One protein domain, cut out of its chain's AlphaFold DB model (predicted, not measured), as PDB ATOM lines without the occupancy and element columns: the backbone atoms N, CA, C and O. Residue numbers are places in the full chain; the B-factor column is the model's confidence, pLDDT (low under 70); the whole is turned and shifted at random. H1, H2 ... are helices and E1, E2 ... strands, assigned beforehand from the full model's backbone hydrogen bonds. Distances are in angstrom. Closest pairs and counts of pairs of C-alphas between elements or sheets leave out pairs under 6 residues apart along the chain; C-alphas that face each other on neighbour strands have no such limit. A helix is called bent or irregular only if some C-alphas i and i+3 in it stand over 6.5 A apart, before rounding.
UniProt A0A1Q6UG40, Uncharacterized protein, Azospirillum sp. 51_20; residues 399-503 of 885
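This is residues 399 to 503 of the 885 residues of an uncharacterized protein of Azospirillum sp. 51_20 (UniProt A0A1Q6UG40). The middle is a chain wound in loose stacked turns: E3, E4 and residues 459 to 464 make successive rungs, with H1 and H2 on the way between them. The small hairpin E1 and E2 sits at one end of this stack, and the helical hairpin H3 and H4 at the other, with H5 by the start of H3. The printed part has 105 residues, with five named helices and four named strands in the order E1 E2 E3 H1 E4 H2 H3 H4 H5; one sheet is E1 and E2, antiparallel, the other E3 and E4, parallel. The class is mixed, helices and strands, though under half of the residues are in named elements. The whole is compact, with a radius of gyration of the C-alphas of 13.2 A and spans of 35 by 28 by 23 A.

E1, residues 399 to 401, and E2, residues 407 to 409, form a hairpin; N 400 and O 408 are 2.8 A apart, within hydrogen-bond range. E3, residues 417 to 419, is only just apart from E2, the closest C-alphas being 8.2 A apart. E3, H1, residues 429 to 434, and E4, residues 435 to 437, form a strand-helix-strand unit, two parallel neighbour strands with a helix between, and its crossover is right-handed. N 419 and O 436 are 2.8 A apart, within hydrogen-bond range. Short parallel pairings join residues 422 to 423 with 440 to 441, residues 436 to 437 of E4 with 459 to 460, and residues 440 to 441 with 463 to 464. H2, residues 448 to 454, is close to H1 but not clearly touching; the closest C-alphas, of Pro 429 and Lys 453, are 6.6 A apart. H3, residues 472 to 484, touches H2 with residues 474 to 478 alone, at a steep tilt of 47 degrees; the closest C-alphas, of Thr 451 and Tyr 478, are 6.9 A apart. H4, residues 488 to 495, forms a helical hairpin with H3, at a shallow tilt of 26 degrees, opposite ways; the closest C-alphas, of Ile 479 and Ala 491, are 5.5 A apart, and H3 touches H4 with residues 479 to 483 alone. H5, residues 500 to 503, touches H3, at residues 472 to 476 of H3 alone; the closest C-alphas, of Ile 472 and Leu 503, are 5.2 A apart. Every O i to N i+4 pair is within hydrogen-bond range in H2 and H3; in H4 it is 3 of 4, in H1 0 of 2, with 2 of 3 O i to N i+3 pairs within range, and H5 is too short for an O i to N i+4 pair.

E1 begins at C-alpha 399, (-30.160, 45.674, 41.382), and measures 7.1 A; E2 measures 6.9 A, E3 6.6 A and E4 6.1 A. H1, 10.2 A, is only just irregular, with C-alphas 430 and 433 6.8 A apart. H2 measures 9.8 A, H4 10.6 A and H5 5.6 A. H3, 18.3 A, begins at C-alpha 472, (-48.649, 47.680, 16.209). H5 ends at C-alpha 503, (-52.403, 50.086, 18.967).

The C-alphas of Asn 412 and Phe 501, the two farthest apart, are 37.5 A apart. The printed part has no cut. The link from H2 to H3, residues 455 to 471, is long. The mean pLDDT of the printed part is 83.8, and residues 486 to 498 are under 70.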
ATOM      1  N   TYR A 399     -29.259  45.856  40.243       88.56
ATOM      2  CA  TYR A 399     -30.160  45.674  41.382       88.56
ATOM      3  C   TYR A 399     -31.505  46.373  41.177       88.56
ATOM      4  O   TYR A 399     -31.583  47.467  40.627       88.56
ATOM      5  N   VAL A 400     -32.578  45.784  41.690       89.25
ATOM      6  CA  VAL A 400     -33.925  46.369  41.671       89.25
ATOM      7  C   VAL A 400     -34.571  46.311  43.039       89.25
ATOM      8  O   VAL A 400     -34.130  45.575  43.912       89.25
ATOM      9  N   ILE A 401     -35.612  47.108  43.239       89.75
ATOM     10  CA  ILE A 401     -36.389  47.109  44.475       89.75
ATOM     11  C   ILE A 401     -37.745  46.494  44.146       89.75
ATOM     12  O   ILE A 401     -38.430  46.966  43.237       89.75
ATOM     13  N   ASP A 402     -38.104  45.420  44.848       91.88
ATOM     14  CA  ASP A 402     -39.407  44.775  44.682       91.88
ATOM     15  C   ASP A 402     -40.535  45.614  45.315       91.88
ATOM     16  O   ASP A 402     -40.291  46.585  46.035       91.88
ATOM     17  N   VAL A 403     -41.797  45.254  45.063       92.38
ATOM     18  CA  VAL A 403     -42.964  45.983  45.605       92.38
ATOM     19  C   VAL A 403     -43.021  46.023  47.141       92.38
ATOM     20  O   VAL A 403     -43.771  46.822  47.699       92.38
ATOM     21  N   ARG A 404     -42.240  45.184  47.838       89.69
ATOM     22  CA  ARG A 404     -42.119  45.174  49.307       89.69
ATOM     23  C   ARG A 404     -40.973  46.059  49.805       89.69
ATOM     24  O   ARG A 404     -40.753  46.133  51.011       89.69
ATOM     25  N   GLY A 405     -40.235  46.712  48.910       88.62
ATOM     26  CA  GLY A 405     -39.078  47.535  49.253       88.62
ATOM     27  C   GLY A 405     -37.785  46.739  49.457       88.62
ATOM     28  O   GLY A 405     -36.813  47.290  49.974       88.62
ATOM     29  N   ILE A 406     -37.748  45.456  49.079       89.56
ATOM     30  CA  ILE A 406     -36.562  44.606  49.243       89.56
ATOM     31  C   ILE A 406     -35.654  44.773  48.025       89.56
ATOM     32  O   ILE A 406     -36.108  44.674  46.884       89.56
ATOM     33  N   VAL A 407     -34.358  44.991  48.266       91.38
ATOM     34  CA  VAL A 407     -33.352  45.044  47.202       91.38
ATOM     35  C   VAL A 407     -33.077  43.633  46.684       91.38
ATOM     36  O   VAL A 407     -32.731  42.731  47.446       91.38
ATOM     37  N   ARG A 408     -33.230  43.449  45.377       89.75
ATOM     38  CA  ARG A 408     -33.068  42.199  44.642       89.75
ATOM     39  C   ARG A 408     -31.948  42.342  43.630       89.75
ATOM     40  O   ARG A 408     -31.826  43.362  42.962       89.75
ATOM     41  N   ASP A 409     -31.140  41.305  43.520       88.31
ATOM     42  CA  ASP A 409     -30.063  41.208  42.545       88.31
ATOM     43  C   ASP A 409     -30.556  40.431  41.329       88.31
ATOM     44  O   ASP A 409     -30.879  39.250  41.461       88.31
ATOM     45  N   TYR A 410     -30.593  41.055  40.150       84.06
ATOM     46  CA  TYR A 410     -31.038  40.355  38.946       84.06
ATOM     47  C   TYR A 410     -30.157  39.147  38.602       84.06
ATOM     48  O   TYR A 410     -30.680  38.118  38.180       84.06
ATOM     49  N   TYR A 411     -28.845  39.212  38.828       77.62
ATOM     50  CA  TYR A 411     -27.912  38.156  38.409       77.62
ATOM     51  C   TYR A 411     -28.046  36.894  39.258       77.62
ATOM     52  O   TYR A 411     -28.003  35.774  38.743       77.62
ATOM     53  N   ASN A 412     -28.276  37.078  40.554       83.38
ATOM     54  CA  ASN A 412     -28.460  35.983  41.500       83.38
ATOM     55  C   ASN A 412     -29.935  35.706  41.804       83.38
ATOM     56  O   ASN A 412     -30.240  34.986  42.752       83.38
ATOM     57  N   LEU A 413     -30.853  36.235  40.987       87.75
ATOM     58  CA  LEU A 413     -32.276  35.982  41.147       87.75
ATOM     59  C   LEU A 413     -32.569  34.495  40.910       87.75
ATOM     60  O   LEU A 413     -32.263  33.951  39.841       87.75
ATOM     61  N   ASN A 414     -33.119  33.858  41.941       88.62
ATOM     62  CA  ASN A 414     -33.469  32.439  42.001       88.62
ATOM     63  C   ASN A 414     -34.844  32.194  42.653       88.62
ATOM     64  O   ASN A 414     -35.250  31.046  42.822       88.62
ATOM     65  N   GLU A 415     -35.557  33.261  43.006       90.19
ATOM     66  CA  GLU A 415     -36.891  33.218  43.590       90.19
ATOM     67  C   GLU A 415     -37.812  34.221  42.904       90.19
ATOM     68  O   GLU A 415     -37.355  35.181  42.281       90.19
ATOM     69  N   GLU A 416     -39.116  33.995  43.033       93.19
ATOM     70  CA  GLU A 416     -40.116  34.896  42.478       93.19
ATOM     71  C   GLU A 416     -40.091  36.262  43.162       93.19
ATOM     72  O   GLU A 416     -40.126  36.370  44.393       93.19
ATOM     73  N   ILE A 417     -40.103  37.312  42.344       94.62
ATOM     74  CA  ILE A 417     -40.241  38.692  42.799       94.62
ATOM     75  C   ILE A 417     -41.345  39.400  42.022       94.62
ATOM     76  O   ILE A 417     -41.617  39.090  40.862       94.62
ATOM     77  N   GLU A 418     -41.953  40.392  42.667       95.06
ATOM     78  CA  GLU A 418     -42.923  41.282  42.040       95.06
ATOM     79  C   GLU A 418     -42.334  42.693  41.933       95.06
ATOM     80  O   GLU A 418     -41.870  43.256  42.928       95.06
ATOM     81  N   LEU A 419     -42.347  43.270  40.732       93.81
ATOM     82  CA  LEU A 419     -41.841  44.611  40.442       93.81
ATOM     83  C   LEU A 419     -42.990  45.564  40.115       93.81
ATOM     84  O   LEU A 419     -43.907  45.222  39.368       93.81
ATOM     85  N   GLN A 420     -42.905  46.794  40.625       92.31
ATOM     86  CA  GLN A 420     -43.856  47.848  40.265       92.31
ATOM     87  C   GLN A 420     -43.719  48.241  38.788       92.31
ATOM     88  O   GLN A 420     -44.715  48.479  38.112       92.31
ATOM     89  N   GLU A 421     -42.489  48.288  38.289       90.12
ATOM     90  CA  GLU A 421     -42.182  48.564  36.896       90.12
ATOM     91  C   GLU A 421     -40.920  47.792  36.503       90.12
ATOM     92  O   GLU A 421     -39.947  47.764  37.260       90.12
ATOM     93  N   ALA A 422     -40.939  47.160  35.332       89.94
ATOM     94  CA  ALA A 422     -39.797  46.459  34.766       89.94
ATOM     95  C   ALA A 422     -39.490  46.996  33.366       89.94
ATOM     96  O   ALA A 422     -40.372  47.104  32.518       89.94
ATOM     97  N   ASP A 423     -38.224  47.302  33.107       87.94
ATOM     98  CA  ASP A 423     -37.750  47.580  31.754       87.94
ATOM     99  C   ASP A 423     -37.355  46.262  31.085       87.94
ATOM    100  O   ASP A 423     -36.456  45.558  31.559       87.94
ATOM    101  N   ILE A 424     -38.030  45.925  29.982       86.31
ATOM    102  CA  ILE A 424     -37.826  44.666  29.255       86.31
ATOM    103  C   ILE A 424     -36.374  44.482  28.780       86.31
ATOM    104  O   ILE A 424     -35.900  43.355  28.606       86.31
ATOM    105  N   TRP A 425     -35.645  45.577  28.558       82.94
ATOM    106  CA  TRP A 425     -34.271  45.535  28.067       82.94
ATOM    107  C   TRP A 425     -33.250  45.379  29.192       82.94
ATOM    108  O   TRP A 425     -32.139  44.928  28.921       82.94
ATOM    109  N   LYS A 426     -33.638  45.668  30.439       80.19
ATOM    110  CA  LYS A 426     -32.774  45.541  31.624       80.19
ATOM    111  C   LYS A 426     -32.899  44.203  32.332       80.19
ATOM    112  O   LYS A 426     -32.020  43.842  33.109       80.19
ATOM    113  N   VAL A 427     -33.995  43.489  32.103       83.88
ATOM    114  CA  VAL A 427     -34.201  42.160  32.671       83.88
ATOM    115  C   VAL A 427     -33.352  41.147  31.892       83.88
ATOM    116  O   VAL A 427     -33.545  41.010  30.678       83.88
ATOM    117  N   PRO A 428     -32.429  40.418  32.551       82.31
ATOM    118  CA  PRO A 428     -31.717  39.329  31.897       82.31
ATOM    119  C   PRO A 428     -32.715  38.252  31.428       82.31
ATOM    120  O   PRO A 428     -33.580  37.859  32.219       82.31
ATOM    121  N   PRO A 429     -32.639  37.774  30.170       81.88
ATOM    122  CA  PRO A 429     -33.625  36.849  29.598       81.88
ATOM    123  C   PRO A 429     -33.888  35.608  30.463       81.88
ATOM    124  O   PRO A 429     -35.028  35.246  30.742       81.88
ATOM    125  N   GLU A 430     -32.827  34.998  30.986       86.19
ATOM    126  CA  GLU A 430     -32.886  33.811  31.841       86.19
ATOM    127  C   GLU A 430     -33.509  34.067  33.222       86.19
ATOM    128  O   GLU A 430     -33.833  33.125  33.945       86.19
ATOM    129  N   LYS A 431     -33.679  35.337  33.599       89.00
ATOM    130  CA  LYS A 431     -34.217  35.767  34.895       89.00
ATOM    131  C   LYS A 431     -35.656  36.255  34.812       89.00
ATOM    132  O   LYS A 431     -36.332  36.288  35.838       89.00
ATOM    133  N   ALA A 432     -36.145  36.569  33.612       89.06
ATOM    134  CA  ALA A 432     -37.518  37.018  33.386       89.06
ATOM    135  C   ALA A 432     -38.564  36.035  33.953       89.06
ATOM    136  O   ALA A 432     -39.575  36.467  34.505       89.06
ATOM    137  N   VAL A 433     -38.274  34.728  33.936       91.94
ATOM    138  CA  VAL A 433     -39.161  33.665  34.453       91.94
ATOM    139  C   VAL A 433     -39.447  33.762  35.957       91.94
ATOM    140  O   VAL A 433     -40.406  33.174  36.453       91.94
ATOM    141  N   PHE A 434     -38.639  34.520  36.701       93.50
ATOM    142  CA  PHE A 434     -38.833  34.771  38.129       93.50
ATOM    143  C   PHE A 434     -39.554  36.096  38.415       93.50
ATOM    144  O   PHE A 434     -39.792  36.423  39.574       93.50
ATOM    145  N   ILE A 435     -39.890  36.878  37.387       93.31
ATOM    146  CA  ILE A 435     -40.369  38.250  37.547       93.31
ATOM    147  C   ILE A 435     -41.848  38.342  37.180       93.31
ATOM    148  O   ILE A 435     -42.250  38.086  36.042       93.31
ATOM    149  N   SER A 436     -42.637  38.783  38.156       93.38
ATOM    150  CA  SER A 436     -43.996  39.286  37.976       93.38
ATOM    151  C   SER A 436     -43.937  40.816  37.944       93.38
ATOM    152  O   SER A 436     -43.452  41.434  38.886       93.38
ATOM    153  N   ALA A 437     -44.368  41.462  36.863       91.50
ATOM    154  CA  ALA A 437     -44.273  42.915  36.709       91.50
ATOM    155  C   ALA A 437     -45.660  43.553  36.599       91.50
ATOM    156  O   ALA A 437     -46.453  43.187  35.732       91.50
ATOM    157  N   ARG A 438     -45.930  44.569  37.424       89.19
ATOM    158  CA  ARG A 438     -47.182  45.335  37.317       89.19
ATOM    159  C   ARG A 438     -47.239  46.146  36.029       89.19
ATOM    160  O   ARG A 438     -48.285  46.230  35.394       89.19
ATOM    161  N   THR A 439     -46.113  46.718  35.615       88.12
ATOM    162  CA  THR A 439     -45.987  47.421  34.336       88.12
ATOM    163  C   THR A 439     -44.664  47.063  33.674       88.12
ATOM    164  O   THR A 439     -43.620  47.118  34.318       88.12
ATOM    165  N   VAL A 440     -44.691  46.720  32.385       89.81
ATOM    166  CA  VAL A 440     -43.476  46.523  31.583       89.81
ATOM    167  C   VAL A 440     -43.302  47.662  30.586       89.81
ATOM    168  O   VAL A 440     -44.205  47.947  29.798       89.81
ATOM    169  N   LYS A 441     -42.125  48.288  30.590       89.88
ATOM    170  CA  LYS A 441     -41.704  49.269  29.584       89.88
ATOM    171  C   LYS A 441     -41.163  48.552  28.356       89.88
ATOM    172  O   LYS A 441     -40.216  47.776  28.459       89.88
ATOM    173  N   ILE A 442     -41.773  48.818  27.202       85.19
ATOM    174  CA  ILE A 442     -41.432  48.167  25.926       85.19
ATOM    175  C   ILE A 442     -40.311  48.902  25.172       85.19
ATOM    176  O   ILE A 442     -39.538  48.289  24.434       85.19
ATOM    177  N   GLY A 443     -40.177  50.213  25.389       83.69
ATOM    178  CA  GLY A 443     -39.304  51.083  24.601       83.69
ATOM    179  C   GLY A 443     -39.937  51.465  23.259       83.69
ATOM    180  O   GLY A 443     -41.160  51.456  23.109       83.69
ATOM    181  N   ARG A 444     -39.104  51.830  22.276       86.31
ATOM    182  CA  ARG A 444     -39.567  52.439  21.015       86.31
ATOM    183  C   ARG A 444     -40.211  51.479  20.016       86.31
ATOM    184  O   ARG A 444     -41.109  51.891  19.292       86.31
ATOM    185  N   ILE A 445     -39.762  50.231  19.939       89.19
ATOM    186  CA  ILE A 445     -40.185  49.303  18.881       89.19
ATOM    187  C   ILE A 445     -40.667  48.004  19.514       89.19
ATOM    188  O   ILE A 445     -39.909  47.365  20.240       89.19
ATOM    189  N   TRP A 446     -41.889  47.586  19.180       90.62
ATOM    190  CA  TRP A 446     -42.384  46.250  19.496       90.62
ATOM    191  C   TRP A 446     -42.167  45.311  18.305       90.62
ATOM    192  O   TRP A 446     -42.927  45.283  17.345       90.62
ATOM    193  N   ASN A 447     -41.122  44.494  18.364       91.19
ATOM    194  CA  ASN A 447     -40.810  43.514  17.319       91.19
ATOM    195  C   ASN A 447     -40.860  42.075  17.853       91.19
ATOM    196  O   ASN A 447     -41.113  41.837  19.033       91.19
ATOM    197  N   ARG A 448     -40.543  41.096  16.999       90.69
ATOM    198  CA  ARG A 448     -40.498  39.681  17.394       90.69
ATOM    199  C   ARG A 448     -39.581  39.424  18.595       90.69
ATOM    200  O   ARG A 448     -39.938  38.654  19.474       90.69
ATOM    201  N   GLN A 449     -38.415  40.071  18.666       90.44
ATOM    202  CA  GLN A 449     -37.502  39.917  19.806       90.44
ATOM    203  C   GLN A 449     -38.135  40.426  21.108       90.44
ATOM    204  O   GLN A 449     -37.977  39.804  22.156       90.44
ATOM    205  N   THR A 450     -38.873  41.533  21.028       90.44
ATOM    206  CA  THR A 450     -39.647  42.091  22.142       90.44
ATOM    207  C   THR A 450     -40.693  41.082  22.603       90.44
ATOM    208  O   THR A 450     -40.715  40.713  23.773       90.44
ATOM    209  N   THR A 451     -41.493  40.557  21.670       90.31
ATOM    210  CA  THR A 451     -42.498  39.522  21.938       90.31
ATOM    211  C   THR A 451     -41.891  38.299  22.628       90.31
ATOM    212  O   THR A 451     -42.421  37.831  23.635       90.31
ATOM    213  N   GLU A 452     -40.760  37.792  22.134       90.00
ATOM    214  CA  GLU A 452     -40.103  36.619  22.719       90.00
ATOM    215  C   GLU A 452     -39.547  36.887  24.122       90.00
ATOM    216  O   GLU A 452     -39.605  36.001  24.971       90.00
ATOM    217  N   LYS A 453     -39.076  38.107  24.413       90.00
ATOM    218  CA  LYS A 453     -38.698  38.498  25.778       90.00
ATOM    219  C   LYS A 453     -39.907  38.593  26.707       90.00
ATOM    220  O   LYS A 453     -39.844  38.097  27.825       90.00
ATOM    221  N   LEU A 454     -41.018  39.178  26.254       89.12
ATOM    222  CA  LEU A 454     -42.241  39.288  27.059       89.12
ATOM    223  C   LEU A 454     -42.802  37.922  27.453       89.12
ATOM    224  O   LEU A 454     -43.249  37.751  28.582       89.12
ATOM    225  N   LYS A 455     -42.726  36.934  26.554       87.69
ATOM    226  CA  LYS A 455     -43.135  35.546  26.831       87.69
ATOM    227  C   LYS A 455     -42.321  34.873  27.941       87.69
ATOM    228  O   LYS A 455     -42.778  33.873  28.482       87.69
ATOM    229  N   GLN A 456     -41.133  35.383  28.261       90.94
ATOM    230  CA  GLN A 456     -40.283  34.828  29.317       90.94
ATOM    231  C   GLN A 456     -40.664  35.344  30.705       90.94
ATOM    232  O   GLN A 456     -40.266  34.730  31.690       90.94
ATOM    233  N   PHE A 457     -41.415  36.447  30.806       90.81
ATOM    234  CA  PHE A 457     -41.890  36.947  32.095       90.81
ATOM    235  C   PHE A 457     -42.892  35.980  32.709       90.81
ATOM    236  O   PHE A 457     -43.720  35.392  32.011       90.81
ATOM    237  N   ARG A 458     -42.862  35.863  34.036       89.06
ATOM    238  CA  ARG A 458     -43.818  35.016  34.749       89.06
ATOM    239  C   ARG A 458     -45.239  35.559  34.667       89.06
ATOM    240  O   ARG A 458     -46.176  34.805  34.416       89.06
ATOM    241  N   LYS A 459     -45.394  36.859  34.923       88.38
ATOM    242  CA  LYS A 459     -46.675  37.569  34.881       88.38
ATOM    243  C   LYS A 459     -46.460  39.037  34.530       88.38
ATOM    244  O   LYS A 459     -45.486  39.644  34.972       88.38
ATOM    245  N   ILE A 460     -47.381  39.600  33.751       86.88
ATOM    246  CA  ILE A 460     -47.397  41.016  33.376       86.88
ATOM    247  C   ILE A 460     -48.820  41.551  33.550       86.88
ATOM    248  O   ILE A 460     -49.740  41.028  32.923       86.88
ATOM    249  N   ASP A 461     -48.993  42.602  34.357       82.81
ATOM    250  CA  ASP A 461     -50.319  43.199  34.583       82.81
ATOM    251  C   ASP A 461     -50.639  44.356  33.631       82.81
ATOM    252  O   ASP A 461     -51.812  44.659  33.425       82.81
ATOM    253  N   SER A 462     -49.636  45.039  33.068       84.06
ATOM    254  CA  SER A 462     -49.823  46.141  32.113       84.06
ATOM    255  C   SER A 462     -48.552  46.465  31.328       84.06
ATOM    256  O   SER A 462     -47.450  46.047  31.685       84.06
ATOM    257  N   PHE A 463     -48.703  47.259  30.268       85.75
ATOM    258  CA  PHE A 463     -47.594  47.723  29.438       85.75
ATOM    259  C   PHE A 463     -47.545  49.247  29.383       85.75
ATOM    260  O   PHE A 463     -48.574  49.904  29.184       85.75
ATOM    261  N   ASP A 464     -46.342  49.802  29.490       86.25
ATOM    262  CA  ASP A 464     -46.067  51.198  29.183       86.25
ATOM    263  C   ASP A 464     -45.596  51.318  27.727       86.25
ATOM    264  O   ASP A 464     -44.492  50.904  27.363       86.25
ATOM    265  N   LEU A 465     -46.474  51.881  26.893       84.00
ATOM    266  CA  LEU A 465     -46.239  52.127  25.469       84.00
ATOM    267  C   LEU A 465     -45.902  53.600  25.186       84.00
ATOM    268  O   LEU A 465     -45.933  54.023  24.028       84.00
ATOM    269  N   SER A 466     -45.612  54.407  26.211       80.06
ATOM    270  CA  SER A 466     -45.341  55.848  26.075       80.06
ATOM    271  C   SER A 466     -44.289  56.161  25.009       80.06
ATOM    272  O   SER A 466     -44.486  57.078  24.210       80.06
ATOM    273  N   GLU A 467     -43.247  55.338  24.902       81.12
ATOM    274  CA  GLU A 467     -42.174  55.496  23.914       81.12
ATOM    275  C   GLU A 467     -42.405  54.750  22.597       81.12
ATOM    276  O   GLU A 467     -41.711  55.029  21.623       81.12
ATOM    277  N   MET A 468     -43.375  53.832  22.536       85.31
ATOM    278  CA  MET A 468     -43.583  52.978  21.366       85.31
ATOM    279  C   MET A 468     -43.970  53.807  20.133       85.31
ATOM    280  O   MET A 468     -44.944  54.564  20.171       85.31
ATOM    281  N   THR A 469     -43.232  53.658  19.040       79.44
ATOM    282  CA  THR A 469     -43.483  54.314  17.749       79.44
ATOM    283  C   THR A 469     -43.850  53.324  16.649       79.44
ATOM    284  O   THR A 469     -44.497  53.719  15.683       79.44
ATOM    285  N   GLU A 470     -43.462  52.055  16.795       85.38
ATOM    286  CA  GLU A 470     -43.615  50.997  15.789       85.38
ATOM    287  C   GLU A 470     -43.910  49.647  16.463       85.38
ATOM    288  O   GLU A 470     -43.551  49.433  17.627       85.38
ATOM    289  N   GLY A 471     -44.522  48.722  15.724       89.56
ATOM    290  CA  GLY A 471     -44.802  47.356  16.158       89.56
ATOM    291  C   GLY A 471     -46.262  47.054  16.491       89.56
ATOM    292  O   GLY A 471     -46.536  46.104  17.226       89.56
ATOM    293  N   ILE A 472     -47.206  47.849  15.985       88.88
ATOM    294  CA  ILE A 472     -48.649  47.680  16.209       88.88
ATOM    295  C   ILE A 472     -49.109  46.272  15.822       88.88
ATOM    296  O   ILE A 472     -49.792  45.619  16.613       88.88
ATOM    297  N   ALA A 473     -48.746  45.783  14.633       87.94
ATOM    298  CA  ALA A 473     -49.216  44.481  14.156       87.94
ATOM    299  C   ALA A 473     -48.725  43.325  15.048       87.94
ATOM    300  O   ALA A 473     -49.505  42.453  15.439       87.94
ATOM    301  N   GLU A 474     -47.441  43.348  15.410       90.00
ATOM    302  CA  GLU A 474     -46.807  42.322  16.241       90.00
ATOM    303  C   GLU A 474     -47.326  42.364  17.687       90.00
ATOM    304  O   GLU A 474     -47.662  41.320  18.251       90.00
ATOM    305  N   ALA A 475     -47.489  43.562  18.262       88.25
ATOM    306  CA  ALA A 475     -48.094  43.737  19.581       88.25
ATOM    307  C   ALA A 475     -49.520  43.173  19.616       88.25
ATOM    308  O   ALA A 475     -49.878  42.415  20.518       88.25
ATOM    309  N   ARG A 476     -50.335  43.481  18.600       84.94
ATOM    310  CA  ARG A 476     -51.716  42.990  18.511       84.94
ATOM    311  C   ARG A 476     -51.800  41.484  18.311       84.94
ATOM    312  O   ARG A 476     -52.656  40.838  18.915       84.94
ATOM    313  N   LYS A 477     -50.901  40.917  17.509       87.12
ATOM    314  CA  LYS A 477     -50.776  39.466  17.354       87.12
ATOM    315  C   LYS A 477     -50.468  38.796  18.692       87.12
ATOM    316  O   LYS A 477     -51.144  37.832  19.043       87.12
ATOM    317  N   TYR A 478     -49.529  39.341  19.464       85.81
ATOM    318  CA  TYR A 478     -49.219  38.834  20.798       85.81
ATOM    319  C   TYR A 478     -50.453  38.840  21.721       85.81
ATOM    320  O   TYR A 478     -50.737  37.819  22.344       85.81
ATOM    321  N   ILE A 479     -51.254  39.918  21.750       79.19
ATOM    322  CA  ILE A 479     -52.519  39.949  22.522       79.19
ATOM    323  C   ILE A 479     -53.460  38.825  22.096       79.19
ATOM    324  O   ILE A 479     -54.053  38.152  22.941       79.19
ATOM    325  N   ALA A 480     -53.648  38.669  20.783       79.75
ATOM    326  CA  ALA A 480     -54.584  37.703  20.231       79.75
ATOM    327  C   ALA A 480     -54.162  36.275  20.597       79.75
ATOM    328  O   ALA A 480     -55.003  35.485  21.022       79.75
ATOM    329  N   GLU A 481     -52.862  35.975  20.525       84.38
ATOM    330  CA  GLU A 481     -52.285  34.700  20.966       84.38
ATOM    331  C   GLU A 481     -52.526  34.454  22.461       84.38
ATOM    332  O   GLU A 481     -52.992  33.377  22.831       84.38
ATOM    333  N   GLN A 482     -52.282  35.450  23.322       77.31
ATOM    334  CA  GLN A 482     -52.539  35.315  24.761       77.31
ATOM    335  C   GLN A 482     -54.031  35.112  25.067       77.31
ATOM    336  O   GLN A 482     -54.392  34.271  25.890       77.31
ATOM    337  N   SER A 483     -54.904  35.833  24.360       71.75
ATOM    338  CA  SER A 483     -56.358  35.706  24.496       71.75
ATOM    339  C   SER A 483     -56.837  34.312  24.078       71.75
ATOM    340  O   SER A 483     -57.610  33.683  24.798       71.75
ATOM    341  N   ALA A 484     -56.349  33.808  22.938       72.50
ATOM    342  CA  ALA A 484     -56.685  32.487  22.407       72.50
ATOM    343  C   ALA A 484     -56.151  31.343  23.282       72.50
ATOM    344  O   ALA A 484     -56.801  30.306  23.400       72.50
ATOM    345  N   ALA A 485     -55.009  31.544  23.945       70.62
ATOM    346  CA  ALA A 485     -54.454  30.611  24.924       70.62
ATOM    347  C   ALA A 485     -55.223  30.586  26.263       70.62
ATOM    348  O   ALA A 485     -54.817  29.887  27.189       70.62
ATOM    349  N   GLY A 486     -56.317  31.350  26.396       62.00
ATOM    350  CA  GLY A 486     -57.105  31.446  27.627       62.00
ATOM    351  C   GLY A 486     -56.481  32.342  28.702       62.00
ATOM    352  O   GLY A 486     -57.013  32.424  29.809       62.00
ATOM    353  N   ASN A 487     -55.391  33.051  28.393       62.75
ATOM    354  CA  ASN A 487     -54.726  33.980  29.303       62.75
ATOM    355  C   ASN A 487     -55.413  35.358  29.265       62.75
ATOM    356  O   ASN A 487     -54.909  36.332  28.695       62.75
ATOM    357  N   GLN A 488     -56.602  35.434  29.871       62.22
ATOM    358  CA  GLN A 488     -57.403  36.664  29.931       62.22
ATOM    359  C   GLN A 488     -56.689  37.813  30.666       62.22
ATOM    360  O   GLN A 488     -56.983  38.979  30.398       62.22
ATOM    361  N   GLU A 489     -55.738  37.513  31.557       59.88
ATOM    362  CA  GLU A 489     -54.966  38.523  32.289       59.88
ATOM    363  C   GLU A 489     -54.044  39.318  31.356       59.88
ATOM    364  O   GLU A 489     -54.062  40.547  31.394       59.88
ATOM    365  N   ALA A 490     -53.322  38.653  30.449       58.53
ATOM    366  CA  ALA A 490     -52.431  39.322  29.496       58.53
ATOM    367  C   ALA A 490     -53.190  40.159  28.446       58.53
ATOM    368  O   ALA A 490     -52.727  41.223  28.031       58.53
ATOM    369  N   ALA A 491     -54.395  39.731  28.057       62.56
ATOM    370  CA  ALA A 491     -55.274  40.521  27.193       62.56
ATOM    371  C   ALA A 491     -55.815  41.772  27.912       62.56
ATOM    372  O   ALA A 491     -55.830  42.875  27.360       62.56
ATOM    373  N   LYS A 492     -56.211  41.614  29.181       66.62
ATOM    374  CA  LYS A 492     -56.633  42.716  30.054       66.62
ATOM    375  C   LYS A 492     -55.488  43.698  30.324       66.62
ATOM    376  O   LYS A 492     -55.738  44.899  30.383       66.62
ATOM    377  N   ALA A 493     -54.252  43.213  30.421       65.25
ATOM    378  CA  ALA A 493     -53.070  44.026  30.686       65.25
ATOM    379  C   ALA A 493     -52.827  45.108  29.629       65.25
ATOM    380  O   ALA A 493     -52.534  46.259  29.962       65.25
ATOM    381  N   LEU A 494     -52.996  44.774  28.347       66.19
ATOM    382  CA  LEU A 494     -52.833  45.758  27.279       66.19
ATOM    383  C   LEU A 494     -54.065  46.657  27.116       66.19
ATOM    384  O   LEU A 494     -53.909  47.853  26.882       66.19
ATOM    385  N   ASN A 495     -55.270  46.120  27.334       63.16
ATOM    386  CA  ASN A 495     -56.510  46.907  27.327       63.16
ATOM    387  C   ASN A 495     -56.578  47.939  28.470       63.16
ATOM    388  O   ASN A 495     -57.227  48.970  28.323       63.16
ATOM    389  N   ASN A 496     -55.880  47.687  29.580       63.94
ATOM    390  CA  ASN A 496     -55.722  48.621  30.697       63.94
ATOM    391  C   ASN A 496     -54.501  49.549  30.548       63.94
ATOM    392  O   ASN A 496     -54.240  50.357  31.441       63.94
ATOM    393  N   SER A 497     -53.732  49.445  29.458       67.56
ATOM    394  CA  SER A 497     -52.615  50.359  29.223       67.56
ATOM    395  C   SER A 497     -53.138  51.777  29.014       67.56
ATOM    396  O   SER A 497     -53.989  52.024  28.158       67.56
ATOM    397  N   ARG A 498     -52.543  52.745  29.723       65.19
ATOM    398  CA  ARG A 498     -52.791  54.183  29.514       65.19
ATOM    399  C   ARG A 498     -52.561  54.616  28.055       65.19
ATOM    400  O   ARG A 498     -53.089  55.639  27.632       65.19
ATOM    401  N   TYR A 499     -51.790  53.844  27.287       74.62
ATOM    402  CA  TYR A 499     -51.368  54.169  25.926       74.62
ATOM    403  C   TYR A 499     -51.911  53.199  24.871       74.62
ATOM    404  O   TYR A 499     -51.402  53.167  23.749       74.62
ATOM    405  N   VAL A 500     -52.963  52.435  25.196       78.00
ATOM    406  CA  VAL A 500     -53.594  51.457  24.287       78.00
ATOM    407  C   VAL A 500     -54.017  52.068  22.944       78.00
ATOM    408  O   VAL A 500     -54.021  51.389  21.919       78.00
ATOM    409  N   PHE A 501     -54.276  53.379  22.904       76.31
ATOM    410  CA  PHE A 501     -54.599  54.095  21.673       76.31
ATOM    411  C   PHE A 501     -53.519  54.002  20.587       76.31
ATOM    412  O   PHE A 501     -53.827  54.108  19.400       76.31
ATOM    413  N   LYS A 502     -52.254  53.761  20.963       81.75
ATOM    414  CA  LYS A 502     -51.153  53.563  20.006       81.75
ATOM    415  C   LYS A 502     -51.295  52.283  19.189       81.75
ATOM    416  O   LYS A 502     -50.639  52.146  18.167       81.75
ATOM    417  N   LEU A 503     -52.157  51.366  19.621       84.25
ATOM    418  CA  LEU A 503     -52.403  50.086  18.967       84.25
ATOM    419  C   LEU A 503     -53.666  50.101  18.097       84.25
ATOM    420  O   LEU A 503     -54.180  49.042  17.739       84.25
TER     421      LEU A 503